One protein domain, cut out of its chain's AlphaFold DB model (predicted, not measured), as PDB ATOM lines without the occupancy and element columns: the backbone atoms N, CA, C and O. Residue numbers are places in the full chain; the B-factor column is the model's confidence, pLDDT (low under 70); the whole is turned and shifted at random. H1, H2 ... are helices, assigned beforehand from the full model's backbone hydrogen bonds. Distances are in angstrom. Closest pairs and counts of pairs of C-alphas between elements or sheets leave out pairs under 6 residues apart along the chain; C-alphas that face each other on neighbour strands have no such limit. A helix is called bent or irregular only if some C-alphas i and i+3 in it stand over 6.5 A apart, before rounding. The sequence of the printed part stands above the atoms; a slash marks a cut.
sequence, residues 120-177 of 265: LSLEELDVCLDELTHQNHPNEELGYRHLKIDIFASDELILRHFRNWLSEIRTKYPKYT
ATOM      1  N   LEU A 120     -29.667  -0.957  63.842       50.88
ATOM      2  CA  LEU A 120     -28.308  -0.604  64.257       50.88
ATOM      3  C   LEU A 120     -27.635  -1.834  64.862       50.88
ATOM      4  O   LEU A 120     -28.130  -2.440  65.819       50.88
ATOM      5  N   SER A 121     -26.491  -2.195  64.297       56.22
ATOM      6  CA  SER A 121     -25.701  -3.301  64.809       56.22
ATOM      7  C   SER A 121     -25.253  -2.987  66.242       56.22
ATOM      8  O   SER A 121     -25.009  -1.836  66.609       56.22
ATOM      9  N   LEU A 122     -25.110  -4.019  67.081       50.88
ATOM     10  CA  LEU A 122     -24.585  -3.870  68.451       50.88
ATOM     11  C   LEU A 122     -23.234  -3.130  68.494       50.88
ATOM     12  O   LEU A 122     -22.901  -2.519  69.507       50.88
ATOM     13  N   GLU A 123     -22.480  -3.172  67.396       51.69
ATOM     14  CA  GLU A 123     -21.195  -2.499  67.216       51.69
ATOM     15  C   GLU A 123     -21.353  -0.976  67.048       51.69
ATOM     16  O   GLU A 123     -20.560  -0.219  67.605       51.69
ATOM     17  N   GLU A 124     -22.403  -0.502  66.375       53.50
ATOM     18  CA  GLU A 124     -22.691   0.935  66.215       53.50
ATOM     19  C   GLU A 124     -23.222   1.566  67.510       53.50
ATOM     20  O   GLU A 124     -22.940   2.729  67.811       53.50
ATOM     21  N   LEU A 125     -23.927   0.782  68.332       55.12
ATOM     22  CA  LEU A 125     -24.428   1.233  69.633       55.12
ATOM     23  C   LEU A 125     -23.306   1.472  70.658       55.12
ATOM     24  O   LEU A 125     -23.429   2.353  71.514       55.12
ATOM     25  N   ASP A 126     -22.213   0.705  70.584       51.59
ATOM     26  CA  ASP A 126     -21.061   0.865  71.483       51.59
ATOM     27  C   ASP A 126     -20.229   2.111  71.119       51.59
ATOM     28  O   ASP A 126     -19.752   2.809  72.015       51.59
ATOM     29  N   VAL A 127     -20.153   2.468  69.829       55.66
ATOM     30  CA  VAL A 127     -19.493   3.703  69.358       55.66
ATOM     31  C   VAL A 127     -20.230   4.955  69.853       55.66
ATOM     32  O   VAL A 127     -19.600   5.875  70.376       55.66
ATOM     33  N   CYS A 128     -21.564   4.973  69.777       54.88
ATOM     34  CA  CYS A 128     -22.367   6.104  70.255       54.88
ATOM     35  C   CYS A 128     -22.278   6.308  71.776       54.88
ATOM     36  O   CYS A 128     -22.319   7.446  72.249       54.88
ATOM     37  N   LEU A 129     -22.140   5.236  72.567       54.91
ATOM     38  CA  LEU A 129     -21.971   5.361  74.020       54.91
ATOM     39  C   LEU A 129     -20.594   5.919  74.397       54.91
ATOM     40  O   LEU A 129     -20.501   6.723  75.328       54.91
ATOM     41  N   ASP A 130     -19.540   5.525  73.681       52.59
ATOM     42  CA  ASP A 130     -18.210   6.110  73.858       52.59
ATOM     43  C   ASP A 130     -18.245   7.610  73.522       52.59
ATOM     44  O   ASP A 130     -17.823   8.430  74.336       52.59
ATOM     45  N   GLU A 131     -18.858   8.018  72.409       56.78
ATOM     46  CA  GLU A 131     -18.964   9.441  72.054       56.78
ATOM     47  C   GLU A 131     -19.798  10.259  73.058       56.78
ATOM     48  O   GLU A 131     -19.400  11.362  73.448       56.78
ATOM     49  N   LEU A 132     -20.913   9.710  73.557       55.44
ATOM     50  CA  LEU A 132     -21.770  10.377  74.547       55.44
ATOM     51  C   LEU A 132     -21.132  10.464  75.942       55.44
ATOM     52  O   LEU A 132     -21.371  11.435  76.668       55.44
ATOM     53  N   THR A 133     -20.311   9.485  76.328       54.00
ATOM     54  CA  THR A 133     -19.560   9.529  77.594       54.00
ATOM     55  C   THR A 133     -18.372  10.490  77.521       54.00
ATOM     56  O   THR A 133     -18.103  11.178  78.507       54.00
ATOM     57  N   HIS A 134     -17.730  10.635  76.354       54.41
ATOM     58  CA  HIS A 134     -16.645  11.607  76.143       54.41
ATOM     59  C   HIS A 134     -17.148  13.059  76.135       54.41
ATOM     60  O   HIS A 134     -16.452  13.954  76.610       54.41
ATOM     61  N   GLN A 135     -18.365  13.318  75.643       51.53
ATOM     62  CA  GLN A 135     -18.918  14.679  75.594       51.53
ATOM     63  C   GLN A 135     -19.439  15.191  76.948       51.53
ATOM     64  O   GLN A 135     -19.492  16.403  77.154       51.53
ATOM     65  N   ASN A 136     -19.790  14.298  77.883       48.84
ATOM     66  CA  ASN A 136     -20.447  14.672  79.146       48.84
ATOM     67  C   ASN A 136     -19.586  14.502  80.407       48.84
ATOM     68  O   ASN A 136     -19.987  14.960  81.479       48.84
ATOM     69  N   HIS A 137     -18.397  13.899  80.312       47.03
ATOM     70  CA  HIS A 137     -17.484  13.775  81.448       47.03
ATOM     71  C   HIS A 137     -16.188  14.571  81.233       47.03
ATOM     72  O   HIS A 137     -15.202  14.015  80.754       47.03
ATOM     73  N   PRO A 138     -16.099  15.831  81.711       48.91
ATOM     74  CA  PRO A 138     -14.837  16.587  81.749       48.91
ATOM     75  C   PRO A 138     -13.756  15.953  82.656       48.91
ATOM     76  O   PRO A 138     -12.666  16.493  82.794       48.91
ATOM     77  N   ASN A 139     -14.043  14.799  83.265       47.53
ATOM     78  CA  ASN A 139     -13.184  14.073  84.196       47.53
ATOM     79  C   ASN A 139     -12.341  12.963  83.541       47.53
ATOM     80  O   ASN A 139     -11.785  12.134  84.263       47.53
ATOM     81  N   GLU A 140     -12.193  12.924  82.211       50.59
ATOM     82  CA  GLU A 140     -11.233  12.005  81.572       50.59
ATOM     83  C   GLU A 140      -9.800  12.159  82.118       50.59
ATOM     84  O   GLU A 140      -9.054  11.176  82.156       50.59
ATOM     85  N   GLU A 141      -9.440  13.350  82.616       53.44
ATOM     86  CA  GLU A 141      -8.168  13.616  83.303       53.44
ATOM     87  C   GLU A 141      -7.989  12.816  84.605       53.44
ATOM     88  O   GLU A 141      -6.859  12.556  85.014       53.44
ATOM     89  N   LEU A 142      -9.076  12.369  85.244       52.97
ATOM     90  CA  LEU A 142      -9.024  11.620  86.503       52.97
ATOM     91  C   LEU A 142      -8.815  10.108  86.309       52.97
ATOM     92  O   LEU A 142      -8.753   9.367  87.288       52.97
ATOM     93  N   GLY A 143      -8.704   9.628  85.064       64.12
ATOM     94  CA  GLY A 143      -8.351   8.235  84.771       64.12
ATOM     95  C   GLY A 143      -9.438   7.195  85.077       64.12
ATOM     96  O   GLY A 143      -9.162   5.997  85.015       64.12
ATOM     97  N   TYR A 144     -10.672   7.612  85.375       70.75
ATOM     98  CA  TYR A 144     -11.799   6.689  85.538       70.75
ATOM     99  C   TYR A 144     -12.262   6.143  84.182       70.75
ATOM    100  O   TYR A 144     -12.223   6.842  83.166       70.75
ATOM    101  N   ARG A 145     -12.680   4.874  84.157       77.31
ATOM    102  CA  ARG A 145     -13.204   4.189  82.970       77.31
ATOM    103  C   ARG A 145     -14.392   3.317  83.356       77.31
ATOM    104  O   ARG A 145     -14.408   2.746  84.445       77.31
ATOM    105  N   HIS A 146     -15.357   3.212  82.451       80.19
ATOM    106  CA  HIS A 146     -16.549   2.390  82.629       80.19
ATOM    107  C   HIS A 146     -16.347   1.013  81.991       80.19
ATOM    108  O   HIS A 146     -15.661   0.885  80.978       80.19
ATOM    109  N   LEU A 147     -16.937  -0.019  82.595       84.00
ATOM    110  CA  LEU A 147     -16.938  -1.386  82.081       84.00
ATOM    111  C   LEU A 147     -18.341  -1.976  82.253       84.00
ATOM    112  O   LEU A 147     -18.905  -1.911  83.345       84.00
ATOM    113  N   LYS A 148     -18.887  -2.575  81.191       87.00
ATOM    114  CA  LYS A 148     -20.123  -3.368  81.251       87.00
ATOM    115  C   LYS A 148     -19.759  -4.808  81.635       87.00
ATOM    116  O   LYS A 148     -18.888  -5.407  81.009       87.00
ATOM    117  N   ILE A 149     -20.402  -5.350  82.669       86.94
ATOM    118  CA  ILE A 149     -20.150  -6.709  83.173       86.94
ATOM    119  C   ILE A 149     -21.437  -7.524  83.044       86.94
ATOM    120  O   ILE A 149     -22.486  -7.099  83.525       86.94
ATOM    121  N   ASP A 150     -21.350  -8.697  82.417       90.88
ATOM    122  CA  ASP A 150     -22.431  -9.681  82.437       90.88
ATOM    123  C   ASP A 150     -22.466 -10.372  83.806       90.88
ATOM    124  O   ASP A 150     -21.558 -11.123  84.160       90.88
ATOM    125  N   ILE A 151     -23.517 -10.106  84.578       94.75
ATOM    126  CA  ILE A 151     -23.703 -10.657  85.925       94.75
ATOM    127  C   ILE A 151     -24.074 -12.145  85.928       94.75
ATOM    128  O   ILE A 151     -24.052 -12.772  86.984       94.75
ATOM    129  N   PHE A 152     -24.431 -12.716  84.774       94.69
ATOM    130  CA  PHE A 152     -24.736 -14.140  84.634       94.69
ATOM    131  C   PHE A 152     -23.504 -14.972  84.249       94.69
ATOM    132  O   PHE A 152     -23.552 -16.204  84.291       94.69
ATOM    133  N   ALA A 153     -22.397 -14.321  83.886       94.62
ATOM    134  CA  ALA A 153     -21.124 -14.983  83.650       94.62
ATOM    135  C   ALA A 153     -20.549 -15.569  84.950       94.62
ATOM    136  O   ALA A 153     -20.800 -15.077  86.048       94.62
ATOM    137  N   SER A 154     -19.728 -16.617  84.836       97.00
ATOM    138  CA  SER A 154     -19.008 -17.140  85.999       97.00
ATOM    139  C   SER A 154     -17.957 -16.143  86.502       97.00
ATOM    140  O   SER A 154     -17.333 -15.436  85.707       97.00
ATOM    141  N   ASP A 155     -17.677 -16.152  87.808       96.50
ATOM    142  CA  ASP A 155     -16.644 -15.302  88.425       96.50
ATOM    143  C   ASP A 155     -15.283 -15.418  87.724       96.50
ATOM    144  O   ASP A 155     -14.585 -14.425  87.511       96.50
ATOM    145  N   GLU A 156     -14.901 -16.634  87.319       96.31
ATOM    146  CA  GLU A 156     -13.655 -16.880  86.587       96.31
ATOM    147  C   GLU A 156     -13.629 -16.134  85.246       96.31
ATOM    148  O   GLU A 156     -12.610 -15.535  84.886       96.31
ATOM    149  N   LEU A 157     -14.754 -16.132  84.524       93.81
ATOM    150  CA  LEU A 157     -14.888 -15.449  83.244       93.81
ATOM    151  C   LEU A 157     -14.836 -13.929  83.423       93.81
ATOM    152  O   LEU A 157     -14.080 -13.265  82.710       93.81
ATOM    153  N   ILE A 158     -15.564 -13.401  84.413       95.38
ATOM    154  CA  ILE A 158     -15.577 -11.972  84.760       95.38
ATOM    155  C   ILE A 158     -14.159 -11.502  85.098       95.38
ATOM    156  O   ILE A 158     -13.660 -10.547  84.500       95.38
ATOM    157  N   LEU A 159     -13.460 -12.205  85.994       95.44
ATOM    158  CA  LEU A 159     -12.097 -11.848  86.394       95.44
ATOM    159  C   LEU A 159     -11.108 -11.927  85.228       95.44
ATOM    160  O   LEU A 159     -10.201 -11.097  85.132       95.44
ATOM    161  N   ARG A 160     -11.255 -12.914  84.338       95.62
ATOM    162  CA  ARG A 160     -10.410 -13.041  83.145       95.62
ATOM    163  C   ARG A 160     -10.620 -11.871  82.184       95.62
ATOM    164  O   ARG A 160      -9.638 -11.271  81.758       95.62
ATOM    165  N   HIS A 161     -11.870 -11.529  81.871       94.00
ATOM    166  CA  HIS A 161     -12.189 -10.410  80.977       94.00
ATOM    167  C   HIS A 161     -11.746  -9.078  81.578       94.00
ATOM    168  O   HIS A 161     -11.094  -8.291  80.897       94.00
ATOM    169  N   PHE A 162     -11.986  -8.877  82.875       94.19
ATOM    170  CA  PHE A 162     -11.521  -7.697  83.590       94.19
ATOM    171  C   PHE A 162      -9.996  -7.542  83.523       94.19
ATOM    172  O   PHE A 162      -9.502  -6.451  83.251       94.19
ATOM    173  N   ARG A 163      -9.225  -8.622  83.720       94.25
ATOM    174  CA  ARG A 163      -7.754  -8.584  83.606       94.25
ATOM    175  C   ARG A 163      -7.284  -8.230  82.197       94.25
ATOM    176  O   ARG A 163      -6.346  -7.444  82.073       94.25
ATOM    177  N   ASN A 164      -7.912  -8.796  81.166       92.69
ATOM    178  CA  ASN A 164      -7.566  -8.516  79.771       92.69
ATOM    179  C   ASN A 164      -7.834  -7.050  79.430       92.69
ATOM    180  O   ASN A 164      -6.915  -6.342  79.026       92.69
ATOM    181  N   TRP A 165      -9.050  -6.576  79.714       93.19
ATOM    182  CA  TRP A 165      -9.430  -5.178  79.541       93.19
ATOM    183  C   TRP A 165      -8.486  -4.238  80.302       93.19
ATOM    184  O   TRP A 165      -7.935  -3.301  79.732       93.19
ATOM    185  N   LEU A 166      -8.201  -4.524  81.578       89.19
ATOM    186  CA  LEU A 166      -7.295  -3.704  82.384       89.19
ATOM    187  C   LEU A 166      -5.873  -3.670  81.803       89.19
ATOM    188  O   LEU A 166      -5.204  -2.638  81.875       89.19
ATOM    189  N   SER A 167      -5.400  -4.782  81.233       89.44
ATOM    190  CA  SER A 167      -4.109  -4.844  80.546       89.44
ATOM    191  C   SER A 167      -4.097  -3.952  79.306       89.44
ATOM    192  O   SER A 167      -3.182  -3.149  79.152       89.44
ATOM    193  N   GLU A 168      -5.120  -4.046  78.456       89.19
ATOM    194  CA  GLU A 168      -5.255  -3.233  77.242       89.19
ATOM    195  C   GLU A 168      -5.305  -1.738  77.565       89.19
ATOM    196  O   GLU A 168      -4.562  -0.945  76.980       89.19
ATOM    197  N   ILE A 169      -6.110  -1.352  78.560       85.75
ATOM    198  CA  ILE A 169      -6.210   0.036  79.018       85.75
ATOM    199  C   ILE A 169      -4.861   0.539  79.541       85.75
ATOM    200  O   ILE A 169      -4.428   1.629  79.168       85.75
ATOM    201  N   ARG A 170      -4.142  -0.249  80.352       83.88
ATOM    202  CA  ARG A 170      -2.810   0.135  80.858       83.88
ATOM    203  C   ARG A 170      -1.766   0.250  79.749       83.88
ATOM    204  O   ARG A 170      -0.892   1.108  79.839       83.88
ATOM    205  N   THR A 171      -1.856  -0.570  78.704       85.38
ATOM    206  CA  THR A 171      -0.996  -0.452  77.518       85.38
ATOM    207  C   THR A 171      -1.322   0.801  76.710       85.38
ATOM    208  O   THR A 171      -0.407   1.490  76.263       85.38
ATOM    209  N   LYS A 172      -2.610   1.128  76.550       83.75
ATOM    210  CA  LYS A 172      -3.068   2.317  75.817       83.75
ATOM    211  C   LYS A 172      -2.730   3.617  76.557       83.75
ATOM    212  O   LYS A 172      -2.412   4.616  75.915       83.75
ATOM    213  N   TYR A 173      -2.741   3.599  77.892       79.56
ATOM    214  CA  TYR A 173      -2.519   4.780  78.733       79.56
ATOM    215  C   TYR A 173      -1.460   4.544  79.831       79.56
ATOM    216  O   TYR A 173      -1.779   4.536  81.023       79.56
ATOM    217  N   PRO A 174      -0.171   4.422  79.467       70.94
ATOM    218  CA  PRO A 174       0.902   4.107  80.414       70.94
ATOM    219  C   PRO A 174       1.174   5.214  81.444       70.94
ATOM    220  O   PRO A 174       1.842   4.968  82.436       70.94
ATOM    221  N   LYS A 175       0.655   6.436  81.255       67.94
ATOM    222  CA  LYS A 175       0.851   7.550  82.203       67.94
ATOM    223  C   LYS A 175       0.169   7.342  83.561       67.94
ATOM    224  O   LYS A 175       0.506   8.048  84.504       67.94
ATOM    225  N   TYR A 176      -0.777   6.406  83.658       63.84
ATOM    226  CA  TYR A 176      -1.570   6.174  84.870       63.84
ATOM    227  C   TYR A 176      -1.153   4.919  85.641       63.84
ATOM    228  O   TYR A 176      -1.804   4.542  86.617       63.84
ATOM    229  N   THR A 177      -0.083   4.235  85.228       65.88
ATOM    230  CA  THR A 177       0.476   3.169  86.052       65.88
ATOM    231  C   THR A 177       1.246   3.791  87.207       65.88
ATOM    232  O   THR A 177       2.161   4.589  87.020       65.88
TER     233      THR A 177
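Overview. This is residues 120 to 177 of the 265 residues of an uncharacterized protein of Methylophaga sp (UniProt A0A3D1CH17). A long helix, H3, and a somewhat shorter one, H1, are held apart in an open, flat, poorly packed shape; beyond H1 the chain turns through the short H2 and folds back along a long link, residues 143 to 154, to where H3 begins. No two helices touch, and residues 120 to 129 stick out with most of H1, residues 122 to 129 belonging to it. The printed part has 58 residues with three named helices, H1, H2 and H3 in that order, and no named strand, and its class is all helix. It is loose, with a radius of gyration of the C-alphas of 13.5 A, and spans 36 by 34 by 16 A.

Along the chain. H3, residues 155 to 172, is the longest helix, 25.6 A from C-alpha 155 at (-16.644, -15.302, 88.425) to C-alpha 172 at (-3.068, 2.317, 75.817). H1, residues 122 to 136, measures 21.8 A and begins with C-alpha 122 at (-24.585, -3.870, 68.451). H2, residues 138 to 142, is irregular, with C-alphas 138 and 141 7.5 A apart.

Arrangement. H3 is apart from H1 and apart from H2. H1 and H2 are close but not clearly touching; their closest C-alphas, those of His 134 and Glu 140, are 7.7 A apart. Every O i to N i+4 pair is within hydrogen-bond range in H3, against 10 of 11 in H1 and 0 of 1 in H2, where 1 of 2 O i to N i+3 pairs is within range.

Size, cuts and confidence. The two C-alphas farthest apart, those of Leu 120 and Thr 177, are 36.3 A apart. The printed part has no cut. The link from H1 to H2 is tight, and that from H2 to H3, with 12 residues, is long. Mean pLDDT of the printed part is 72.9; residues 120 to 143 and 175 to 177 are under 70.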